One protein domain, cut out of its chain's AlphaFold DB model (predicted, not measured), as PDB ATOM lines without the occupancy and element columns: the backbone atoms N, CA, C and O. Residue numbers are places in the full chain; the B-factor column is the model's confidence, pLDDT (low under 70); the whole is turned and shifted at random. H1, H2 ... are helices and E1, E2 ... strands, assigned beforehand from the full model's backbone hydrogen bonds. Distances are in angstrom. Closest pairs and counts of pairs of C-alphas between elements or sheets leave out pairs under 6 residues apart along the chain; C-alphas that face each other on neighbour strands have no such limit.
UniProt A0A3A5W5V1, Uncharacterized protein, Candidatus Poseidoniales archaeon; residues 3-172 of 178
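Overview. This is residues 3 to 172 of the 178 residues of an uncharacterized protein of Candidatus Poseidoniales archaeon (UniProt A0A3A5W5V1). A small parallel sheet, E1 to E4, forms the core, with H5 packed on one face and the short H2 on the other, while H3 packs on H2, crossing it steeply, and only grazes the sheet. The long H6 packs on H5 with residues 158 to 165, E5 and H7 lie beyond the E1 edge with H1 nearby, and H4 lies farthest out, near H3. The 170 printed residues include seven named helices and five named strands, in the order H1 E1 H2 E2 H3 E3 H4 E4 H5 E5 H6 H7, a mixed class; the sheet runs E1 E2 E3 E4. The whole is compact, with a radius of gyration of the C-alphas of 15.0 A, and spans 41 by 38 by 33 A.

Along the chain. H1, residues 10 to 15, begins at C-alpha 10 (45.474, 19.359, -5.717). E1 is residues 23 to 26, H2 27 to 32, E2 39 to 44, 13.8 A long, H3 49 to 56 and E3 61 to 65, 13.0 A. H4, residues 71 to 82, is 16.3 A long; E4 is 90 to 93. H5, residues 111 to 121, is 15.0 A long; E5 is 130 to 132. H6, residues 148 to 165, is 25.7 A long, and H7, 168 to 171, ends at C-alpha 171 (43.011, 5.154, -15.216).

Arrangement. E1 and E2 are parallel, with N 40 and O 23 2.8 A apart, as are E2 and E3, with N 63 and O 42 at 2.8 A, and E3 and E4, with N 93 and O 64 at 2.7 A. E1, H2, E2, then E2, H3, E3, then E3, H4, E4 are strand-helix-strand units, two parallel neighbour strands with a helix between, each with a right-handed crossover. Three layers are formed: H5, at a height of 8.7 A over the sheet, and H2, at 6.4 A, lie on opposite faces. H3 only grazes the sheet with residues 52 to 56 and touches H2, the C-alphas of Gly 31 and His 51 being closest at 4.8 A. H6 touches H5 at a shallow tilt of 14 degrees, the same way, closest at the C-alphas of Asp 113 and Met 158, 5.7 A. H6 and H7 only just touch, only at the corner, with 3 pairs of C-alphas within 8 A. E5 pairs with no named strand; its closest C-alphas to H7 are Phe 131 and Ala 171, 5.2 A, and to H1 Val 132 and Val 13, 6.5 A. H4 is not on the sheet. Every O i to N i+4 pair is within hydrogen-bond range in H1, H3, H4, H5 and H6; H7 is too short for any O i to N i+4 pair, and H2 has 0 of 2 within range, but 3 of 3 O i to N i+3 pairs.

Size, cuts and confidence. The C-alphas farthest apart, Asp 83 and His 169, are 42.0 A apart. The printed part has no cut. The links E4 to H5 and E5 to H6 are long. Mean pLDDT of the printed part is 90.4; residues 68, 138 to 140 and 143 to 146 are under 70.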
ATOM      1  N   VAL A   3      38.823   8.110  -7.834       98.50
ATOM      2  CA  VAL A   3      39.931   7.408  -7.186       98.50
ATOM      3  C   VAL A   3      41.198   8.236  -7.364       98.50
ATOM      4  O   VAL A   3      41.574   8.562  -8.491       98.50
ATOM      5  N   VAL A   4      41.837   8.591  -6.253       98.06
ATOM      6  CA  VAL A   4      42.997   9.487  -6.211       98.06
ATOM      7  C   VAL A   4      44.251   8.668  -5.930       98.06
ATOM      8  O   VAL A   4      44.414   8.124  -4.839       98.06
ATOM      9  N   GLY A   5      45.120   8.562  -6.930       95.75
ATOM     10  CA  GLY A   5      46.420   7.908  -6.854       95.75
ATOM     11  C   GLY A   5      47.540   8.860  -6.433       95.75
ATOM     12  O   GLY A   5      47.393  10.083  -6.421       95.75
ATOM     13  N   ALA A   6      48.701   8.289  -6.113       91.69
ATOM     14  CA  ALA A   6      49.825   9.018  -5.526       91.69
ATOM     15  C   ALA A   6      50.420  10.125  -6.415       91.69
ATOM     16  O   ALA A   6      51.127  10.981  -5.891       91.69
ATOM     17  N   ALA A   7      50.168  10.128  -7.730       92.06
ATOM     18  CA  ALA A   7      50.658  11.151  -8.659       92.06
ATOM     19  C   ALA A   7      49.739  12.369  -8.818       92.06
ATOM     20  O   ALA A   7      50.088  13.275  -9.576       92.06
ATOM     21  N   ALA A   8      48.610  12.389  -8.105       94.50
ATOM     22  CA  ALA A   8      47.606  13.440  -8.197       94.50
ATOM     23  C   ALA A   8      48.169  14.794  -7.762       94.50
ATOM     24  O   ALA A   8      48.957  14.862  -6.818       94.50
ATOM     25  N   THR A   9      47.720  15.882  -8.373       94.50
ATOM     26  CA  THR A   9      47.878  17.221  -7.787       94.50
ATOM     27  C   THR A   9      46.569  17.715  -7.178       94.50
ATOM     28  O   THR A   9      45.486  17.205  -7.475       94.50
ATOM     29  N   VAL A  10      46.660  18.724  -6.310       95.69
ATOM     30  CA  VAL A  10      45.474  19.359  -5.717       95.69
ATOM     31  C   VAL A  10      44.592  19.982  -6.804       95.69
ATOM     32  O   VAL A  10      43.364  19.924  -6.721       95.69
ATOM     33  N   GLU A  11      45.204  20.540  -7.847       96.56
ATOM     34  CA  GLU A  11      44.519  21.144  -8.989       96.56
ATOM     35  C   GLU A  11      43.741  20.096  -9.788       96.56
ATOM     36  O   GLU A  11      42.565  20.311 -10.078       96.56
ATOM     37  N   GLU A  12      44.353  18.946 -10.090       96.06
ATOM     38  CA  GLU A  12      43.690  17.842 -10.798       96.06
ATOM     39  C   GLU A  12      42.498  17.298  -9.996       96.06
ATOM     40  O   GLU A  12      41.409  17.097 -10.540       96.06
ATOM     41  N   VAL A  13      42.669  17.116  -8.681       97.56
ATOM     42  CA  VAL A  13      41.593  16.659  -7.787       97.56
ATOM     43  C   VAL A  13      40.460  17.684  -7.711       97.56
ATOM     44  O   VAL A  13      39.283  17.317  -7.757       97.56
ATOM     45  N   THR A  14      40.796  18.973  -7.640       97.50
ATOM     46  CA  THR A  14      39.809  20.060  -7.624       97.50
ATOM     47  C   THR A  14      39.050  20.135  -8.948       97.50
ATOM     48  O   THR A  14      37.827  20.273  -8.941       97.50
ATOM     49  N   ALA A  15      39.738  19.971 -10.080       97.50
ATOM     50  CA  ALA A  15      39.126  19.952 -11.407       97.50
ATOM     51  C   ALA A  15      38.171  18.760 -11.605       97.50
ATOM     52  O   ALA A  15      37.174  18.886 -12.311       97.50
ATOM     53  N   ALA A  16      38.433  17.626 -10.948       96.50
ATOM     54  CA  ALA A  16      37.553  16.455 -10.967       96.50
ATOM     55  C   ALA A  16      36.319  16.578 -10.040       96.50
ATOM     56  O   ALA A  16      35.466  15.682 -10.012       96.50
ATOM     57  N   SER A  17      36.213  17.651  -9.249       96.75
ATOM     58  CA  SER A  17      35.102  17.855  -8.313       96.75
ATOM     59  C   SER A  17      33.794  18.264  -9.007       96.75
ATOM     60  O   SER A  17      33.778  18.844 -10.089       96.75
ATOM     61  N   GLY A  18      32.665  17.940  -8.375       94.81
ATOM     62  CA  GLY A  18      31.324  18.239  -8.874       94.81
ATOM     63  C   GLY A  18      30.250  17.969  -7.812       94.81
ATOM     64  O   GLY A  18      30.569  17.401  -6.764       94.81
ATOM     65  N   PRO A  19      28.975  18.333  -8.058       89.69
ATOM     66  CA  PRO A  19      27.912  18.329  -7.039       89.69
ATOM     67  C   PRO A  19      27.630  16.984  -6.347       89.69
ATOM     68  O   PRO A  19      27.042  16.967  -5.272       89.69
ATOM     69  N   ALA A  20      28.034  15.862  -6.948       92.06
ATOM     70  CA  ALA A  20      27.863  14.511  -6.403       92.06
ATOM     71  C   ALA A  20      29.177  13.706  -6.394       92.06
ATOM     72  O   ALA A  20      29.170  12.474  -6.316       92.06
ATOM     73  N   THR A  21      30.317  14.386  -6.527       97.19
ATOM     74  CA  THR A  21      31.624  13.731  -6.531       97.19
ATOM     75  C   THR A  21      32.031  13.397  -5.105       97.19
ATOM     76  O   THR A  21      32.002  14.262  -4.243       97.19
ATOM     77  N   VAL A  22      32.462  12.156  -4.881       97.94
ATOM     78  CA  VAL A  22      33.146  11.713  -3.661       97.94
ATOM     79  C   VAL A  22      34.502  11.129  -4.019       97.94
ATOM     80  O   VAL A  22      34.649  10.525  -5.090       97.94
ATOM     81  N   PHE A  23      35.469  11.311  -3.124       98.56
ATOM     82  CA  PHE A  23      36.861  10.935  -3.333       98.56
ATOM     83  C   PHE A  23      37.235   9.720  -2.489       98.56
ATOM     84  O   PHE A  23      36.880   9.631  -1.313       98.56
ATOM     85  N   ILE A  24      37.962   8.794  -3.107       98.56
ATOM     86  CA  ILE A  24      38.604   7.662  -2.448       98.56
ATOM     87  C   ILE A  24      40.092   7.792  -2.735       98.56
ATOM     88  O   ILE A  24      40.488   7.771  -3.899       98.56
ATOM     89  N   ALA A  25      40.904   7.966  -1.700       98.00
ATOM     90  CA  ALA A  25      42.329   8.212  -1.869       98.00
ATOM     91  C   ALA A  25      43.173   6.983  -1.535       98.00
ATOM     92  O   ALA A  25      42.858   6.229  -0.615       98.00
ATOM     93  N   ALA A  26      44.248   6.803  -2.290       96.50
ATOM     94  CA  ALA A  26      45.288   5.828  -2.021       96.50
ATOM     95  C   ALA A  26      46.306   6.432  -1.049       96.50
ATOM     96  O   ALA A  26      47.088   7.301  -1.433       96.50
ATOM     97  N   ASP A  27      46.276   5.974   0.195       94.31
ATOM     98  CA  ASP A  27      47.288   6.240   1.206       94.31
ATOM     99  C   ASP A  27      47.628   7.748   1.334       94.31
ATOM    100  O   ASP A  27      46.726   8.564   1.572       94.31
ATOM    101  N   GLY A  28      48.884   8.161   1.134       92.81
ATOM    102  CA  GLY A  28      49.317   9.557   1.202       92.81
ATOM    103  C   GLY A  28      48.626  10.485   0.197       92.81
ATOM    104  O   GLY A  28      48.551  11.695   0.436       92.81
ATOM    105  N   ALA A  29      48.048   9.953  -0.889       95.50
ATOM    106  CA  ALA A  29      47.297  10.735  -1.878       95.50
ATOM    107  C   ALA A  29      46.062  11.420  -1.277       95.50
ATOM    108  O   ALA A  29      45.506  12.339  -1.881       95.50
ATOM    109  N   ALA A  30      45.652  11.037  -0.064       96.31
ATOM    110  CA  ALA A  30      44.635  11.754   0.691       96.31
ATOM    111  C   ALA A  30      45.002  13.235   0.920       96.31
ATOM    112  O   ALA A  30      44.108  14.080   0.994       96.31
ATOM    113  N   GLY A  31      46.300  13.567   0.951       94.31
ATOM    114  CA  GLY A  31      46.800  14.943   1.007       94.31
ATOM    115  C   GLY A  31      46.480  15.783  -0.236       94.31
ATOM    116  O   GLY A  31      46.427  17.008  -0.141       94.31
ATOM    117  N   ALA A  32      46.198  15.147  -1.378       95.81
ATOM    118  CA  ALA A  32      45.791  15.832  -2.603       95.81
ATOM    119  C   ALA A  32      44.323  16.283  -2.582       95.81
ATOM    120  O   ALA A  32      43.922  17.066  -3.438       95.81
ATOM    121  N   VAL A  33      43.507  15.786  -1.643       97.44
ATOM    122  CA  VAL A  33      42.074  16.100  -1.554       97.44
ATOM    123  C   VAL A  33      41.863  17.283  -0.604       97.44
ATOM    124  O   VAL A  33      42.008  17.092   0.604       97.44
ATOM    125  N   PRO A  34      41.468  18.480  -1.080       95.75
ATOM    126  CA  PRO A  34      41.207  19.637  -0.219       95.75
ATOM    127  C   PRO A  34      40.170  19.357   0.872       95.75
ATOM    128  O   PRO A  34      39.260  18.553   0.672       95.75
ATOM    129  N   GLU A  35      40.259  20.062   2.005       92.12
ATOM    130  CA  GLU A  35      39.361  19.876   3.160       92.12
ATOM    131  C   GLU A  35      37.875  20.062   2.820       92.12
ATOM    132  O   GLU A  35      37.037  19.333   3.344       92.12
ATOM    133  N   GLY A  36      37.544  20.976   1.902       92.69
ATOM    134  CA  GLY A  36      36.166  21.225   1.462       92.69
ATOM    135  C   GLY A  36      35.581  20.166   0.521       92.69
ATOM    136  O   GLY A  36      34.400  20.246   0.186       92.69
ATOM    137  N   LEU A  37      36.381  19.190   0.075       96.94
ATOM    138  CA  LEU A  37      35.912  18.101  -0.778       96.94
ATOM    139  C   LEU A  37      35.598  16.839   0.044       96.94
ATOM    140  O   LEU A  37      36.312  16.525   1.003       96.94
ATOM    141  N   PRO A  38      34.556  16.078  -0.339       96.88
ATOM    142  CA  PRO A  38      34.119  14.896   0.399       96.88
ATOM    143  C   PRO A  38      35.063  13.706   0.166       96.88
ATOM    144  O   PRO A  38      34.883  12.905  -0.757       96.88
ATOM    145  N   LEU A  39      36.075  13.584   1.030       97.56
ATOM    146  CA  LEU A  39      36.918  12.395   1.144       97.56
ATOM    147  C   LEU A  39      36.143  11.303   1.887       97.56
ATOM    148  O   LEU A  39      35.989  11.361   3.104       97.56
ATOM    149  N   LEU A  40      35.634  10.324   1.144       97.50
ATOM    150  CA  LEU A  40      34.793   9.257   1.682       97.50
ATOM    151  C   LEU A  40      35.624   8.156   2.343       97.50
ATOM    152  O   LEU A  40      35.256   7.649   3.402       97.50
ATOM    153  N   ALA A  41      36.723   7.767   1.697       98.06
ATOM    154  CA  ALA A  41      37.567   6.687   2.176       98.06
ATOM    155  C   ALA A  41      39.040   6.893   1.817       98.06
ATOM    156  O   ALA A  41      39.363   7.523   0.806       98.06
ATOM    157  N   VAL A  42      39.918   6.306   2.625       97.88
ATOM    158  CA  VAL A  42      41.346   6.160   2.325       97.88
ATOM    159  C   VAL A  42      41.696   4.678   2.364       97.88
ATOM    160  O   VAL A  42      41.406   4.007   3.352       97.88
ATOM    161  N   VAL A  43      42.287   4.159   1.292       97.62
ATOM    162  CA  VAL A  43      42.829   2.794   1.235       97.62
ATOM    163  C   VAL A  43      44.311   2.885   1.538       97.62
ATOM    164  O   VAL A  43      44.985   3.653   0.866       97.62
ATOM    165  N   SER A  44      44.801   2.181   2.554       94.56
ATOM    166  CA  SER A  44      46.175   2.379   3.032       94.56
ATOM    167  C   SER A  44      46.757   1.113   3.660       94.56
ATOM    168  O   SER A  44      46.033   0.316   4.274       94.56
ATOM    169  N   ASP A  45      48.070   0.958   3.539       91.44
ATOM    170  CA  ASP A  45      48.896   0.025   4.305       91.44
ATOM    171  C   ASP A  45      49.536   0.652   5.565       91.44
ATOM    172  O   ASP A  45      50.320  -0.005   6.258       91.44
ATOM    173  N   LEU A  46      49.130   1.887   5.890       89.31
ATOM    174  CA  LEU A  46      49.619   2.775   6.949       89.31
ATOM    175  C   LEU A  46      51.020   3.373   6.740       89.31
ATOM    176  O   LEU A  46      51.649   3.742   7.735       89.31
ATOM    177  N   ASP A  47      51.510   3.523   5.506       84.19
ATOM    178  CA  ASP A  47      52.809   4.170   5.242       84.19
ATOM    179  C   ASP A  47      52.747   5.629   4.719       84.19
ATOM    180  O   ASP A  47      53.776   6.313   4.672       84.19
ATOM    181  N   GLY A  48      51.549   6.179   4.482       79.25
ATOM    182  CA  GLY A  48      51.318   7.525   3.923       79.25
ATOM    183  C   GLY A  48      51.652   8.732   4.801       79.25
ATOM    184  O   GLY A  48      51.372   9.883   4.436       79.25
ATOM    185  N   GLY A  49      52.239   8.498   5.975       84.12
ATOM    186  CA  GLY A  49      52.808   9.521   6.846       84.12
ATOM    187  C   GLY A  49      51.842  10.647   7.240       84.12
ATOM    188  O   GLY A  49      50.656  10.442   7.503       84.12
ATOM    189  N   ALA A  50      52.360  11.879   7.317       85.88
ATOM    190  CA  ALA A  50      51.615  13.034   7.831       85.88
ATOM    191  C   ALA A  50      50.333  13.347   7.037       85.88
ATOM    192  O   ALA A  50      49.357  13.828   7.617       85.88
ATOM    193  N   HIS A  51      50.316  13.054   5.734       88.19
ATOM    194  CA  HIS A  51      49.164  13.304   4.868       88.19
ATOM    195  C   HIS A  51      47.994  12.376   5.203       88.19
ATOM    196  O   HIS A  51      46.865  12.849   5.344       88.19
ATOM    197  N   LEU A  52      48.274  11.089   5.431       88.25
ATOM    198  CA  LEU A  52      47.284  10.128   5.914       88.25
ATOM    199  C   LEU A  52      46.733  10.551   7.285       88.25
ATOM    200  O   LEU A  52      45.519  10.633   7.469       88.25
ATOM    201  N   HIS A  53      47.608  10.894   8.236       88.25
ATOM    202  CA  HIS A  53      47.180  11.311   9.576       88.25
ATOM    203  C   HIS A  53      46.306  12.568   9.567       88.25
ATOM    204  O   HIS A  53      45.340  12.647  10.327       88.25
ATOM    205  N   ALA A  54      46.626  13.554   8.726       88.88
ATOM    206  CA  ALA A  54      45.802  14.747   8.569       88.88
ATOM    207  C   ALA A  54      44.441  14.405   7.943       88.88
ATOM    208  O   ALA A  54      43.411  14.886   8.414       88.88
ATOM    209  N   ALA A  55      44.424  13.534   6.932       90.00
ATOM    210  CA  ALA A  55      43.199  13.125   6.262       90.00
ATOM    211  C   ALA A  55      42.238  12.363   7.185       90.00
ATOM    212  O   ALA A  55      41.034  12.610   7.155       90.00
ATOM    213  N   VAL A  56      42.761  11.493   8.049       88.81
ATOM    214  CA  VAL A  56      41.971  10.698   9.004       88.81
ATOM    215  C   VAL A  56      41.181  11.568   9.982       88.81
ATOM    216  O   VAL A  56      40.052  11.229  10.329       88.81
ATOM    217  N   LYS A  57      41.708  12.740  10.357       88.44
ATOM    218  CA  LYS A  57      40.997  13.700  11.224       88.44
ATOM    219  C   LYS A  57      39.710  14.247  10.597       88.44
ATOM    220  O   LYS A  57      38.883  14.802  11.311       88.44
ATOM    221  N   ARG A  58      39.525  14.089   9.282       90.50
ATOM    222  CA  ARG A  58      38.304  14.485   8.558       90.50
ATOM    223  C   ARG A  58      37.197  13.424   8.631       90.50
ATOM    224  O   ARG A  58      36.116  13.656   8.103       90.50
ATOM    225  N   GLY A  59      37.466  12.274   9.253       90.81
ATOM    226  CA  GLY A  59      36.522  11.168   9.422       90.81
ATOM    227  C   GLY A  59      36.238  10.282   8.197       90.81
ATOM    228  O   GLY A  59      35.122   9.763   8.126       90.81
ATOM    229  N   PRO A  60      37.157  10.073   7.225       95.50
ATOM    230  CA  PRO A  60      36.925   9.080   6.181       95.50
ATOM    231  C   PRO A  60      36.910   7.661   6.766       95.50
ATOM    232  O   PRO A  60      37.529   7.389   7.797       95.50
ATOM    233  N   VAL A  61      36.271   6.726   6.060       97.00
ATOM    234  CA  VAL A  61      36.477   5.295   6.326       97.00
ATOM    235  C   VAL A  61      37.905   4.934   5.929       97.00
ATOM    236  O   VAL A  61      38.328   5.221   4.808       97.00
ATOM    237  N   VAL A  62      38.649   4.275   6.810       96.50
ATOM    238  CA  VAL A  62      39.995   3.804   6.483       96.50
ATOM    239  C   VAL A  62      39.937   2.315   6.164       96.50
ATOM    240  O   VAL A  62      39.609   1.481   7.009       96.50
ATOM    241  N   VAL A  63      40.238   1.984   4.911       97.25
ATOM    242  CA  VAL A  63      40.308   0.613   4.413       97.25
ATOM    243  C   VAL A  63      41.755   0.156   4.510       97.25
ATOM    244  O   VAL A  63      42.602   0.527   3.699       97.25
ATOM    245  N   LEU A  64      42.038  -0.634   5.532       94.38
ATOM    246  CA  LEU A  64      43.388  -1.010   5.897       94.38
ATOM    247  C   LEU A  64      43.783  -2.358   5.316       94.38
ATOM    248  O   LEU A  64      42.970  -3.280   5.259       94.38
ATOM    249  N   HIS A  65      45.048  -2.502   4.941       91.44
ATOM    250  CA  HIS A  65      45.639  -3.809   4.666       91.44
ATOM    251  C   HIS A  65      47.059  -3.890   5.193       91.44
ATOM    252  O   HIS A  65      47.893  -3.048   4.897       91.44
ATOM    253  N   ALA A  66      47.346  -4.925   5.974       78.31
ATOM    254  CA  ALA A  66      48.674  -5.087   6.537       78.31
ATOM    255  C   ALA A  66      49.638  -5.706   5.516       78.31
ATOM    256  O   ALA A  66      49.303  -6.676   4.821       78.31
ATOM    257  N   HIS A  67      50.867  -5.193   5.500       74.56
ATOM    258  CA  HIS A  67      52.020  -5.924   4.997       74.56
ATOM    259  C   HIS A  67      52.722  -6.622   6.173       74.56
ATOM    260  O   HIS A  67      52.646  -6.201   7.322       74.56
ATOM    261  N   GLY A  68      53.369  -7.759   5.920       66.69
ATOM    262  CA  GLY A  68      53.984  -8.552   6.994       66.69
ATOM    263  C   GLY A  68      55.213  -7.899   7.643       66.69
ATOM    264  O   GLY A  68      55.731  -8.427   8.624       66.69
ATOM    265  N   ASP A  69      55.698  -6.786   7.096       72.38
ATOM    266  CA  ASP A  69      56.957  -6.131   7.446       72.38
ATOM    267  C   ASP A  69      56.794  -4.839   8.271       72.38
ATOM    268  O   ASP A  69      57.803  -4.285   8.706       72.38
ATOM    269  N   ASN A  70      55.566  -4.378   8.560       70.19
ATOM    270  CA  ASN A  70      55.312  -3.056   9.166       70.19
ATOM    271  C   ASN A  70      54.512  -3.065  10.491       70.19
ATOM    272  O   ASN A  70      53.906  -2.061  10.872       70.19
ATOM    273  N   ARG A  71      54.554  -4.168  11.253       80.81
ATOM    274  CA  ARG A  71      53.756  -4.348  12.487       80.81
ATOM    275  C   ARG A  71      53.939  -3.249  13.546       80.81
ATOM    276  O   ARG A  71      52.954  -2.798  14.121       80.81
ATOM    277  N   SER A  72      55.170  -2.819  13.827       80.50
ATOM    278  CA  SER A  72      55.422  -1.784  14.846       80.50
ATOM    279  C   SER A  72      54.824  -0.432  14.456       80.50
ATOM    280  O   SER A  72      54.292   0.283  15.300       80.50
ATOM    281  N   THR A  73      54.889  -0.101  13.167       78.81
ATOM    282  CA  THR A  73      54.323   1.122  12.590       78.81
ATOM    283  C   THR A  73      52.802   1.119  12.726       78.81
ATOM    284  O   THR A  73      52.211   2.097  13.177       78.81
ATOM    285  N   TRP A  74      52.176  -0.027  12.452       86.50
ATOM    286  CA  TRP A  74      50.748  -0.240  12.679       86.50
ATOM    287  C   TRP A  74      50.335  -0.014  14.132       86.50
ATOM    288  O   TRP A  74      49.410   0.753  14.388       86.50
ATOM    289  N   GLU A  75      51.023  -0.651  15.083       86.25
ATOM    290  CA  GLU A  75      50.707  -0.522  16.512       86.25
ATOM    291  C   GLU A  75      50.773   0.946  16.972       86.25
ATOM    292  O   GLU A  75      49.871   1.418  17.666       86.25
ATOM    293  N   GLN A  76      51.777   1.704  16.520       86.00
ATOM    294  CA  GLN A  76      51.920   3.128  16.844       86.00
ATOM    295  C   GLN A  76      50.817   3.999  16.227       86.00
ATOM    296  O   GLN A  76      50.242   4.856  16.908       86.00
ATOM    297  N   HIS A  77      50.512   3.804  14.945       86.62
ATOM    298  CA  HIS A  77      49.511   4.614  14.249       86.62
ATOM    299  C   HIS A  77      48.095   4.326  14.742       86.62
ATOM    300  O   HIS A  77      47.334   5.263  14.979       86.62
ATOM    301  N   LEU A  78      47.763   3.055  14.973       87.25
ATOM    302  CA  LEU A  78      46.470   2.669  15.528       87.25
ATOM    303  C   LEU A  78      46.296   3.167  16.963       87.25
ATOM    304  O   LEU A  78      45.215   3.646  17.288       87.25
ATOM    305  N   ALA A  79      47.344   3.131  17.796       87.69
ATOM    306  CA  ALA A  79      47.295   3.743  19.126       87.69
ATOM    307  C   ALA A  79      47.024   5.253  19.033       87.69
ATOM    308  O   ALA A  79      46.120   5.762  19.684       87.69
ATOM    309  N   THR A  80      47.722   5.950  18.131       86.31
ATOM    310  CA  THR A  80      47.507   7.388  17.893       86.31
ATOM    311  C   THR A  80      46.072   7.700  17.455       86.31
ATOM    312  O   THR A  80      45.516   8.725  17.837       86.31
ATOM    313  N   TRP A  81      45.462   6.845  16.631       87.31
ATOM    314  CA  TRP A  81      44.077   7.026  16.189       87.31
ATOM    315  C   TRP A  81      43.044   6.597  17.228       87.31
ATOM    316  O   TRP A  81      41.935   7.119  17.215       87.31
ATOM    317  N   ALA A  82      43.376   5.672  18.124       86.38
ATOM    318  CA  ALA A  82      42.497   5.297  19.225       86.38
ATOM    319  C   ALA A  82      42.334   6.436  20.247       86.38
ATOM    320  O   ALA A  82      41.290   6.526  20.888       86.38
ATOM    321  N   ASP A  83      43.336   7.315  20.354       85.06
ATOM    322  CA  ASP A  83      43.344   8.452  21.279       85.06
ATOM    323  C   ASP A  83      42.614   9.703  20.749       85.06
ATOM    324  O   ASP A  83      42.488  10.690  21.475       85.06
ATOM    325  N   VAL A  84      42.137   9.712  19.495       82.94
ATOM    326  CA  VAL A  84      41.332  10.837  18.984       82.94
ATOM    327  C   VAL A  84      39.869  10.709  19.415       82.94
ATOM    328  O   VAL A  84      39.335   9.605  19.467       82.94
ATOM    329  N   ASP A  85      39.192  11.837  19.666       82.88
ATOM    330  CA  ASP A  85      37.802  11.868  20.168       82.88
ATOM    331  C   ASP A  85      36.820  11.052  19.308       82.88
ATOM    332  O   ASP A  85      35.858  10.468  19.808       82.88
ATOM    333  N   THR A  86      37.070  11.009  17.999       85.06
ATOM    334  CA  THR A  86      36.303  10.229  17.026       85.06
ATOM    335  C   THR A  86      37.258   9.452  16.120       85.06
ATOM    336  O   THR A  86      37.657   9.972  15.070       85.06
ATOM    337  N   PRO A  87      37.653   8.225  16.505       87.50
ATOM    338  CA  PRO A  87      38.496   7.372  15.675       87.50
ATOM    339  C   PRO A  87      37.828   7.078  14.326       87.50
ATOM    340  O   PRO A  87      36.596   6.977  14.259       87.50
ATOM    341  N   PRO A  88      38.604   6.921  13.241       90.06
ATOM    342  CA  PRO A  88      38.030   6.592  11.946       90.06
ATOM    343  C   PRO A  88      37.374   5.203  11.974       90.06
ATOM    344  O   PRO A  88      37.913   4.276  12.588       90.06
ATOM    345  N   PRO A  89      36.262   4.998  11.248       93.75
ATOM    346  CA  PRO A  89      35.774   3.657  10.965       93.75
ATOM    347  C   PRO A  89      36.835   2.868  10.192       93.75
ATOM    348  O   PRO A  89      37.379   3.368   9.204       93.75
ATOM    349  N   LEU A  90      37.102   1.632  10.615       94.38
ATOM    350  CA  LEU A  90      38.089   0.761   9.982       94.38
ATOM    351  C   LEU A  90      37.409  -0.381   9.226       94.38
ATOM    352  O   LEU A  90      36.519  -1.046   9.755       94.38
ATOM    353  N   VAL A  91      37.876  -0.642   8.005       96.06
ATOM    354  CA  VAL A  91      37.544  -1.842   7.228       96.06
ATOM    355  C   VAL A  91      38.839  -2.581   6.941       96.06
ATOM    356  O   VAL A  91      39.747  -2.024   6.333       96.06
ATOM    357  N   LEU A  92      38.940  -3.836   7.368       94.75
ATOM    358  CA  LEU A  92      40.154  -4.623   7.184       94.75
ATOM    359  C   LEU A  92      40.107  -5.399   5.867       94.75
ATOM    360  O   LEU A  92      39.121  -6.063   5.544       94.75
ATOM    361  N   THR A  93      41.199  -5.342   5.112       94.94
ATOM    362  CA  THR A  93      41.373  -6.065   3.856       94.94
ATOM    363  C   THR A  93      42.702  -6.811   3.801       94.94
ATOM    364  O   THR A  93      43.655  -6.474   4.500       94.94
ATOM    365  N   HIS A  94      42.768  -7.860   2.983       91.75
ATOM    366  CA  HIS A  94      43.968  -8.677   2.802       91.75
ATOM    367  C   HIS A  94      44.194  -9.037   1.327       91.75
ATOM    368  O   HIS A  94      43.438  -8.639   0.441       91.75
ATOM    369  N   GLN A  95      45.281  -9.765   1.069       87.19
ATOM    370  CA  GLN A  95      45.679 -10.255  -0.260       87.19
ATOM    371  C   GLN A  95      46.061 -11.745  -0.276       87.19
ATOM    372  O   GLN A  95      46.496 -12.265  -1.298       87.19
ATOM    373  N   GLY A  96      45.916 -12.433   0.862       87.31
ATOM    374  CA  GLY A  96      46.157 -13.872   0.978       87.31
ATOM    375  C   GLY A  96      45.077 -14.731   0.300       87.31
ATOM    376  O   GLY A  96      43.947 -14.263   0.135       87.31
ATOM    377  N   PRO A  97      45.415 -15.978  -0.081       88.19
ATOM    378  CA  PRO A  97      44.478 -16.911  -0.712       88.19
ATOM    379  C   PRO A  97      43.405 -17.422   0.260       88.19
ATOM    380  O   PRO A  97      42.293 -17.731  -0.162       88.19
ATOM    381  N   ASP A  98      43.736 -17.491   1.548       90.69
ATOM    382  CA  ASP A  98      42.849 -17.996   2.589       90.69
ATOM    383  C   ASP A  98      41.896 -16.911   3.085       90.69
ATOM    384  O   ASP A  98      42.233 -15.725   3.102       90.69
ATOM    385  N   GLN A  99      40.702 -17.321   3.511       90.25
ATOM    386  CA  GLN A  99      39.778 -16.422   4.198       90.25
ATOM    387  C   GLN A  99      40.328 -16.080   5.583       90.25
ATOM    388  O   GLN A  99      40.822 -16.957   6.294       90.25
ATOM    389  N   VAL A 100      40.208 -14.811   5.966       91.50
ATOM    390  CA  VAL A 100      40.563 -14.336   7.304       91.50
ATOM    391  C   VAL A 100      39.325 -13.716   7.933       91.50
ATOM    392  O   VAL A 100      38.740 -12.786   7.376       91.50
ATOM    393  N   ASP A 101      38.918 -14.239   9.087       93.50
ATOM    394  CA  ASP A 101      37.722 -13.777   9.787       93.50
ATOM    395  C   ASP A 101      37.786 -12.267  10.064       93.50
ATOM    396  O   ASP A 101      38.777 -11.743  10.574       93.50
ATOM    397  N   GLY A 102      36.712 -11.558   9.709       92.38
ATOM    398  CA  GLY A 102      36.614 -10.107   9.884       92.38
ATOM    399  C   GLY A 102      37.397  -9.272   8.863       92.38
ATOM    400  O   GLY A 102      37.442  -8.051   9.005       92.38
ATOM    401  N   MET A 103      37.988  -9.891   7.836       94.69
ATOM    402  CA  MET A 103      38.680  -9.191   6.753       94.69
ATOM    403  C   MET A 103      38.085  -9.534   5.383       94.69
ATOM    404  O   MET A 103      37.448 -10.568   5.190       94.69
ATOM    405  N   HIS A 104      38.322  -8.662   4.404       95.50
ATOM    406  CA  HIS A 104      37.865  -8.852   3.027       95.50
ATOM    407  C   HIS A 104      39.029  -8.907   2.033       95.50
ATOM    408  O   HIS A 104      40.021  -8.198   2.177       95.50
ATOM    409  N   ASN A 105      38.894  -9.692   0.965       95.06
ATOM    410  CA  ASN A 105      39.853  -9.692  -0.140       95.06
ATOM    411  C   ASN A 105      39.201  -9.147  -1.419       95.06
ATOM    412  O   ASN A 105      38.680  -9.928  -2.216       95.06
ATOM    413  N   PRO A 106      39.210  -7.819  -1.636       95.06
ATOM    414  CA  PRO A 106      38.715  -7.237  -2.881       95.06
ATOM    415  C   PRO A 106      39.689  -7.427  -4.063       95.06
ATOM    416  O   PRO A 106      39.330  -7.134  -5.203       95.06
ATOM    417  N   GLY A 107      40.919  -7.894  -3.810       94.44
ATOM    418  CA  GLY A 107      42.038  -7.863  -4.751       94.44
ATOM    419  C   GLY A 107      42.856  -6.568  -4.669       94.44
ATOM    420  O   GLY A 107      42.752  -5.812  -3.703       94.44
ATOM    421  N   GLY A 108      43.675  -6.320  -5.694       94.00
ATOM    422  CA  GLY A 108      44.607  -5.191  -5.759       94.00
ATOM    423  C   GLY A 108      45.985  -5.510  -5.180       94.00
ATOM    424  O   GLY A 108      46.133  -6.398  -4.334       94.00
ATOM    425  N   PHE A 109      46.992  -4.796  -5.670       92.31
ATOM    426  CA  PHE A 109      48.399  -4.966  -5.317       92.31
ATOM    427  C   PHE A 109      49.005  -3.716  -4.660       92.31
ATOM    428  O   PHE A 109      49.874  -3.835  -3.799       92.31
ATOM    429  N   THR A 110      48.552  -2.528  -5.051       92.50
ATOM    430  CA  THR A 110      48.878  -1.227  -4.452       92.50
ATOM    431  C   THR A 110      47.641  -0.641  -3.769       92.50
ATOM    432  O   THR A 110      46.525  -1.122  -3.959       92.50
ATOM    433  N   ASP A 111      47.786   0.428  -2.988       94.69
ATOM    434  CA  ASP A 111      46.623   1.117  -2.406       94.69
ATOM    435  C   ASP A 111      45.654   1.624  -3.487       94.69
ATOM    436  O   ASP A 111      44.432   1.534  -3.352       94.69
ATOM    437  N   GLY A 112      46.217   2.112  -4.599       95.38
ATOM    438  CA  GLY A 112      45.477   2.664  -5.729       95.38
ATOM    439  C   GLY A 112      44.596   1.636  -6.426       95.38
ATOM    440  O   GLY A 112      43.385   1.834  -6.508       95.38
ATOM    441  N   ASP A 113      45.161   0.530  -6.922       96.38
ATOM    442  CA  ASP A 113      44.349  -0.496  -7.590       96.38
ATOM    443  C   ASP A 113      43.454  -1.269  -6.608       96.38
ATOM    444  O   ASP A 113      42.349  -1.654  -6.994       96.38
ATOM    445  N   ARG A 114      43.847  -1.415  -5.332       97.00
ATOM    446  CA  ARG A 114      42.996  -1.974  -4.270       97.00
ATOM    447  C   ARG A 114      41.746  -1.131  -4.060       97.00
ATOM    448  O   ARG A 114      40.665  -1.702  -3.921       97.00
ATOM    449  N   ALA A 115      41.848   0.198  -4.115       97.88
ATOM    450  CA  ALA A 115      40.677   1.073  -4.085       97.88
ATOM    451  C   ALA A 115      39.721   0.796  -5.251       97.88
ATOM    452  O   ALA A 115      38.509   0.686  -5.056       97.88
ATOM    453  N   VAL A 116      40.254   0.605  -6.458       98.31
ATOM    454  CA  VAL A 116      39.442   0.268  -7.637       98.31
ATOM    455  C   VAL A 116      38.797  -1.111  -7.482       98.31
ATOM    456  O   VAL A 116      37.597  -1.261  -7.706       98.31
ATOM    457  N   CYS A 117      39.574  -2.105  -7.054       97.94
ATOM    458  CA  CYS A 117      39.119  -3.456  -6.744       97.94
ATOM    459  C   CYS A 117      37.964  -3.447  -5.736       97.94
ATOM    460  O   CYS A 117      36.925  -4.055  -5.994       97.94
ATOM    461  N   LEU A 118      38.100  -2.700  -4.637       97.94
ATOM    462  CA  LEU A 118      37.067  -2.551  -3.614       97.94
ATOM    463  C   LEU A 118      35.776  -1.964  -4.196       97.94
ATOM    464  O   LEU A 118      34.698  -2.518  -3.993       97.94
ATOM    465  N   LEU A 119      35.874  -0.874  -4.960       98.00
ATOM    466  CA  LEU A 119      34.710  -0.237  -5.586       98.00
ATOM    467  C   LEU A 119      34.009  -1.182  -6.570       98.00
ATOM    468  O   LEU A 119      32.781  -1.292  -6.567       98.00
ATOM    469  N   ARG A 120      34.781  -1.908  -7.385       97.62
ATOM    470  CA  ARG A 120      34.239  -2.899  -8.322       97.62
ATOM    471  C   ARG A 120      33.596  -4.079  -7.592       97.62
ATOM    472  O   ARG A 120      32.532  -4.520  -8.022       97.62
ATOM    473  N   TRP A 121      34.181  -4.538  -6.486       96.12
ATOM    474  CA  TRP A 121      33.626  -5.588  -5.627       96.12
ATOM    475  C   TRP A 121      32.297  -5.172  -4.978       96.12
ATOM    476  O   TRP A 121      31.363  -5.968  -4.939       96.12
ATOM    477  N   MET A 122      32.157  -3.901  -4.587       96.44
ATOM    478  CA  MET A 122      30.894  -3.323  -4.098       96.44
ATOM    479  C   MET A 122      29.848  -3.070  -5.202       96.44
ATOM    480  O   MET A 122      28.782  -2.520  -4.933       96.44
ATOM    481  N   GLY A 123      30.132  -3.445  -6.453       97.25
ATOM    482  CA  GLY A 123      29.199  -3.310  -7.571       97.25
ATOM    483  C   GLY A 123      29.172  -1.925  -8.222       97.25
ATOM    484  O   GLY A 123      28.319  -1.683  -9.076       97.25
ATOM    485  N   VAL A 124      30.104  -1.022  -7.890       97.56
ATOM    486  CA  VAL A 124      30.181   0.300  -8.533       97.56
ATOM    487  C   VAL A 124      30.534   0.114 -10.011       97.56
ATOM    488  O   VAL A 124      31.594  -0.446 -10.308       97.56
ATOM    489  N   PRO A 125      29.683   0.544 -10.963       96.94
ATOM    490  CA  PRO A 125      29.941   0.356 -12.386       96.94
ATOM    491  C   PRO A 125      31.147   1.189 -12.825       96.94
ATOM    492  O   PRO A 125      31.353   2.297 -12.335       96.94
ATOM    493  N   LYS A 126      31.930   0.685 -13.785       95.94
ATOM    494  CA  LYS A 126      33.141   1.375 -14.259       95.94
ATOM    495  C   LYS A 126      32.871   2.790 -14.781       95.94
ATOM    496  O   LYS A 126      33.692   3.671 -14.596       95.94
ATOM    497  N   GLN A 127      31.688   3.026 -15.349       95.94
ATOM    498  CA  GLN A 127      31.252   4.329 -15.858       95.94
ATOM    499  C   GLN A 127      31.026   5.366 -14.747       95.94
ATOM    500  O   GLN A 127      30.945   6.555 -15.028       95.94
ATOM    501  N   ALA A 128      30.902   4.924 -13.491       96.50
ATOM    502  CA  ALA A 128      30.800   5.797 -12.328       96.50
ATOM    503  C   ALA A 128      32.164   6.064 -11.665       96.50
ATOM    504  O   ALA A 128      32.210   6.729 -10.623       96.50
ATOM    505  N   LEU A 129      33.255   5.536 -12.230       97.44
ATOM    506  CA  LEU A 129      34.616   5.729 -11.749       97.44
ATOM    507  C   LEU A 129      35.340   6.753 -12.623       97.44
ATOM    508  O   LEU A 129      35.286   6.697 -13.848       97.44
ATOM    509  N   ALA A 130      36.042   7.661 -11.964       97.38
ATOM    510  CA  ALA A 130      37.035   8.537 -12.558       97.38
ATOM    511  C   ALA A 130      38.346   8.373 -11.784       97.38
ATOM    512  O   ALA A 130      38.337   7.972 -10.617       97.38
ATOM    513  N   PHE A 131      39.466   8.680 -12.428       97.44
ATOM    514  CA  PHE A 131      40.799   8.427 -11.895       97.44
ATOM    515  C   PHE A 131      41.632   9.697 -11.995       97.44
ATOM    516  O   PHE A 131      41.611  10.380 -13.015       97.44
ATOM    517  N   VAL A 132      42.355  10.014 -10.928       96.62
ATOM    518  CA  VAL A 132      43.289  11.141 -10.878       96.62
ATOM    519  C   VAL A 132      44.592  10.634 -10.283       96.62
ATOM    520  O   VAL A 132      44.565   9.920  -9.284       96.62
ATOM    521  N   GLY A 133      45.737  10.984 -10.867       93.75
ATOM    522  CA  GLY A 133      47.031  10.662 -10.264       93.75
ATOM    523  C   GLY A 133      47.464   9.198 -10.344       93.75
ATOM    524  O   GLY A 133      48.278   8.758  -9.529       93.75
ATOM    525  N   PHE A 134      46.930   8.439 -11.298       93.06
ATOM    526  CA  PHE A 134      47.451   7.126 -11.669       93.06
ATOM    527  C   PHE A 134      48.512   7.319 -12.755       93.06
ATOM    528  O   PHE A 134      48.258   7.962 -13.768       93.06
ATOM    529  N   ALA A 135      49.714   6.793 -12.531       86.62
ATOM    530  CA  ALA A 135      50.834   6.912 -13.461       86.62
ATOM    531  C   ALA A 135      51.776   5.710 -13.321       86.62
ATOM    532  O   ALA A 135      51.879   5.124 -12.240       86.62
ATOM    533  N   LEU A 136      52.469   5.348 -14.406       83.44
ATOM    534  CA  LEU A 136      53.457   4.256 -14.418       83.44
ATOM    535  C   LEU A 136      54.906   4.744 -14.292       83.44
ATOM    536  O   LEU A 136      55.786   3.974 -13.916       83.44
ATOM    537  N   ASP A 137      55.147   6.015 -14.587       71.75
ATOM    538  CA  ASP A 137      56.466   6.632 -14.728       71.75
ATOM    539  C   ASP A 137      56.671   7.840 -13.797       71.75
ATOM    540  O   ASP A 137      57.804   8.218 -13.498       71.75
ATOM    541  N   LYS A 138      55.587   8.425 -13.278       67.38
ATOM    542  CA  LYS A 138      55.639   9.584 -12.385       67.38
ATOM    543  C   LYS A 138      55.708   9.165 -10.918       67.38
ATOM    544  O   LYS A 138      54.796   8.548 -10.364       67.38
ATOM    545  N   VAL A 139      56.777   9.583 -10.241       64.62
ATOM    546  CA  VAL A 139      56.801   9.616  -8.776       64.62
ATOM    547  C   VAL A 139      56.009  10.834  -8.327       64.62
ATOM    548  O   VAL A 139      56.457  11.970  -8.450       64.62
ATOM    549  N   GLY A 140      54.801  10.583  -7.847       65.31
ATOM    550  CA  GLY A 140      53.971  11.615  -7.258       65.31
ATOM    551  C   GLY A 140      54.492  12.140  -5.922       65.31
ATOM    552  O   GLY A 140      55.179  11.398  -5.214       65.31
ATOM    553  N   PRO A 141      54.132  13.380  -5.542       71.12
ATOM    554  CA  PRO A 141      54.573  13.988  -4.284       71.12
ATOM    555  C   PRO A 141      54.026  13.261  -3.045       71.12
ATOM    556  O   PRO A 141      54.518  13.479  -1.945       71.12
ATOM    557  N   TRP A 142      53.040  12.380  -3.228       75.56
ATOM    558  CA  TRP A 142      52.365  11.649  -2.160       75.56
ATOM    559  C   TRP A 142      52.847  10.207  -1.994       75.56
ATOM    560  O   TRP A 142      52.258   9.465  -1.216       75.56
ATOM    561  N   SER A 143      53.860   9.768  -2.750       65.56
ATOM    562  CA  SER A 143      54.332   8.384  -2.644       65.56
ATOM    563  C   SER A 143      55.277   8.216  -1.459       65.56
ATOM    564  O   SER A 143      56.255   8.960  -1.366       65.56
ATOM    565  N   GLY A 144      55.059   7.184  -0.644       63.31
ATOM    566  CA  GLY A 144      55.994   6.764   0.397       63.31
ATOM    567  C   GLY A 144      57.405   6.448  -0.126       63.31
ATOM    568  O   GLY A 144      57.662   6.332  -1.332       63.31
ATOM    569  N   VAL A 145      58.353   6.303   0.801       63.88
ATOM    570  CA  VAL A 145      59.755   5.988   0.488       63.88
ATOM    571  C   VAL A 145      59.842   4.548  -0.020       63.88
ATOM    572  O   VAL A 145      59.629   3.604   0.730       63.88
ATOM    573  N   THR A 146      60.154   4.352  -1.301       65.81
ATOM    574  CA  THR A 146      60.286   3.011  -1.896       65.81
ATOM    575  C   THR A 146      61.512   2.938  -2.801       65.81
ATOM    576  O   THR A 146      61.835   3.896  -3.501       65.81
ATOM    577  N   ASP A 147      62.163   1.774  -2.825       76.88
ATOM    578  CA  ASP A 147      63.170   1.419  -3.828       76.88
ATOM    579  C   ASP A 147      62.591   1.572  -5.256       76.88
ATOM    580  O   ASP A 147      61.590   0.914  -5.576       76.88
ATOM    581  N   PRO A 148      63.200   2.396  -6.132       77.25
ATOM    582  CA  PRO A 148      62.736   2.604  -7.502       77.25
ATOM    583  C   PRO A 148      62.478   1.309  -8.283       77.25
ATOM    584  O   PRO A 148      61.469   1.216  -8.985       77.25
ATOM    585  N   ALA A 149      63.325   0.284  -8.134       81.56
ATOM    586  CA  ALA A 149      63.163  -0.975  -8.865       81.56
ATOM    587  C   ALA A 149      61.910  -1.739  -8.404       81.56
ATOM    588  O   ALA A 149      61.102  -2.190  -9.222       81.56
ATOM    589  N   ARG A 150      61.704  -1.824  -7.083       81.69
ATOM    590  CA  ARG A 150      60.501  -2.433  -6.495       81.69
ATOM    591  C   ARG A 150      59.248  -1.651  -6.883       81.69
ATOM    592  O   ARG A 150      58.221  -2.257  -7.180       81.69
ATOM    593  N   LYS A 151      59.330  -0.319  -6.935       81.25
ATOM    594  CA  LYS A 151      58.215   0.548  -7.339       81.25
ATOM    595  C   LYS A 151      57.748   0.260  -8.766       81.25
ATOM    596  O   LYS A 151      56.554   0.063  -8.970       81.25
ATOM    597  N   VAL A 152      58.664   0.147  -9.730       83.44
ATOM    598  CA  VAL A 152      58.321  -0.195 -11.127       83.44
ATOM    599  C   VAL A 152      57.603  -1.548 -11.215       83.44
ATOM    600  O   VAL A 152      56.605  -1.686 -11.927       83.44
ATOM    601  N   GLN A 153      58.045  -2.541 -10.437       87.25
ATOM    602  CA  GLN A 153      57.362  -3.836 -10.364       87.25
ATOM    603  C   GLN A 153      55.948  -3.709  -9.776       87.25
ATOM    604  O   GLN A 153      55.011  -4.278 -10.337       87.25
ATOM    605  N   LYS A 154      55.766  -2.928  -8.695       88.31
ATOM    606  CA  LYS A 154      54.431  -2.651  -8.127       88.31
ATOM    607  C   LYS A 154      53.501  -2.007  -9.169       88.31
ATOM    608  O   LYS A 154      52.350  -2.414  -9.294       88.31
ATOM    609  N   LEU A 155      54.001  -1.045  -9.947       88.81
ATOM    610  CA  LEU A 155      53.218  -0.345 -10.975       88.81
ATOM    611  C   LEU A 155      52.842  -1.249 -12.157       88.81
ATOM    612  O   LEU A 155      51.753  -1.112 -12.711       88.81
ATOM    613  N   THR A 156      53.686  -2.227 -12.493       91.44
ATOM    614  CA  THR A 156      53.348  -3.251 -13.499       91.44
ATOM    615  C   THR A 156      52.154  -4.097 -13.046       91.44
ATOM    616  O   THR A 156      51.236  -4.347 -13.828       91.44
ATOM    617  N   TRP A 157      52.122  -4.489 -11.768       93.94
ATOM    618  CA  TRP A 157      50.977  -5.200 -11.196       93.94
ATOM    619  C   TRP A 157      49.719  -4.337 -11.143       93.94
ATOM    620  O   TRP A 157      48.656  -4.812 -11.535       93.94
ATOM    621  N   MET A 158      49.850  -3.065 -10.757       94.81
ATOM    622  CA  MET A 158      48.745  -2.104 -10.796       94.81
ATOM    623  C   MET A 158      48.118  -2.027 -12.196       94.81
ATOM    624  O   MET A 158      46.902  -2.156 -12.339       94.81
ATOM    625  N   ALA A 159      48.934  -1.882 -13.247       94.38
ATOM    626  CA  ALA A 159      48.451  -1.856 -14.628       94.38
ATOM    627  C   ALA A 159      47.703  -3.147 -15.008       94.38
ATOM    628  O   ALA A 159      46.622  -3.091 -15.596       94.38
ATOM    629  N   GLU A 160      48.245  -4.310 -14.636       96.31
ATOM    630  CA  GLU A 160      47.620  -5.609 -14.898       96.31
ATOM    631  C   GLU A 160      46.270  -5.764 -14.176       96.31
ATOM    632  O   GLU A 160      45.307  -6.265 -14.766       96.31
ATOM    633  N   VAL A 161      46.158  -5.296 -12.929       96.75
ATOM    634  CA  VAL A 161      44.891  -5.291 -12.183       96.75
ATOM    635  C   VAL A 161      43.867  -4.387 -12.870       96.75
ATOM    636  O   VAL A 161      42.756  -4.836 -13.167       96.75
ATOM    637  N   LEU A 162      44.236  -3.149 -13.206       97.19
ATOM    638  CA  LEU A 162      43.343  -2.202 -13.892       97.19
ATOM    639  C   LEU A 162      42.887  -2.730 -15.262       97.19
ATOM    640  O   LEU A 162      41.721  -2.567 -15.642       97.19
ATOM    641  N   ARG A 163      43.773  -3.428 -15.983       96.88
ATOM    642  CA  ARG A 163      43.457  -4.107 -17.247       96.88
ATOM    643  C   ARG A 163      42.412  -5.199 -17.051       96.88
ATOM    644  O   ARG A 163      41.444  -5.249 -17.809       96.88
ATOM    645  N   ARG A 164      42.562  -6.044 -16.027       96.88
ATOM    646  CA  ARG A 164      41.581  -7.099 -15.691       96.88
ATOM    647  C   ARG A 164      40.231  -6.536 -15.258       96.88
ATOM    648  O   ARG A 164      39.204  -7.141 -15.550       96.88
ATOM    649  N   LEU A 165      40.225  -5.375 -14.605       96.50
ATOM    650  CA  LEU A 165      39.002  -4.661 -14.233       96.50
ATOM    651  C   LEU A 165      38.351  -3.918 -15.414       96.50
ATOM    652  O   LEU A 165      37.213  -3.458 -15.286       96.50
ATOM    653  N   GLY A 166      39.039  -3.824 -16.558       96.56
ATOM    654  CA  GLY A 166      38.548  -3.158 -17.761       96.56
ATOM    655  C   GLY A 166      38.453  -1.639 -17.622       96.56
ATOM    656  O   GLY A 166      37.545  -1.059 -18.218       96.56
ATOM    657  N   VAL A 167      39.344  -1.041 -16.816       96.56
ATOM    658  CA  VAL A 167      39.424   0.411 -16.540       96.56
ATOM    659  C   VAL A 167      40.809   1.008 -16.815       96.56
ATOM    660  O   VAL A 167      41.122   2.116 -16.393       96.56
ATOM    661  N   MET A 168      41.690   0.245 -17.468       94.19
ATOM    662  CA  MET A 168      43.072   0.666 -17.709       94.19
ATOM    663  C   MET A 168      43.161   1.949 -18.536       94.19
ATOM    664  O   MET A 168      44.014   2.771 -18.242       94.19
ATOM    665  N   HIS A 169      42.296   2.135 -19.534       91.50
ATOM    666  CA  HIS A 169      42.364   3.297 -20.427       91.50
ATOM    667  C   HIS A 169      41.887   4.568 -19.718       91.50
ATOM    668  O   HIS A 169      42.407   5.650 -19.959       91.50
ATOM    669  N   GLU A 170      40.914   4.425 -18.824       92.62
ATOM    670  CA  GLU A 170      40.379   5.502 -18.001       92.62
ATOM    671  C   GLU A 170      41.354   5.899 -16.883       92.62
ATOM    672  O   GLU A 170      41.444   7.073 -16.535       92.62
ATOM    673  N   ALA A 171      42.071   4.927 -16.311       91.81
ATOM    674  CA  ALA A 171      43.011   5.154 -15.216       91.81
ATOM    675  C   ALA A 171      44.409   5.572 -15.684       91.81
ATOM    676  O   ALA A 171      45.074   6.352 -15.013       91.81
ATOM    677  N   LEU A 172      44.867   5.044 -16.815       88.62
ATOM    678  CA  LEU A 172      46.174   5.307 -17.410       88.62
ATOM    679  C   LEU A 172      45.957   5.706 -18.874       88.62
ATOM    680  O   LEU A 172      46.232   4.900 -19.771       88.62
TER     681      LEU A 172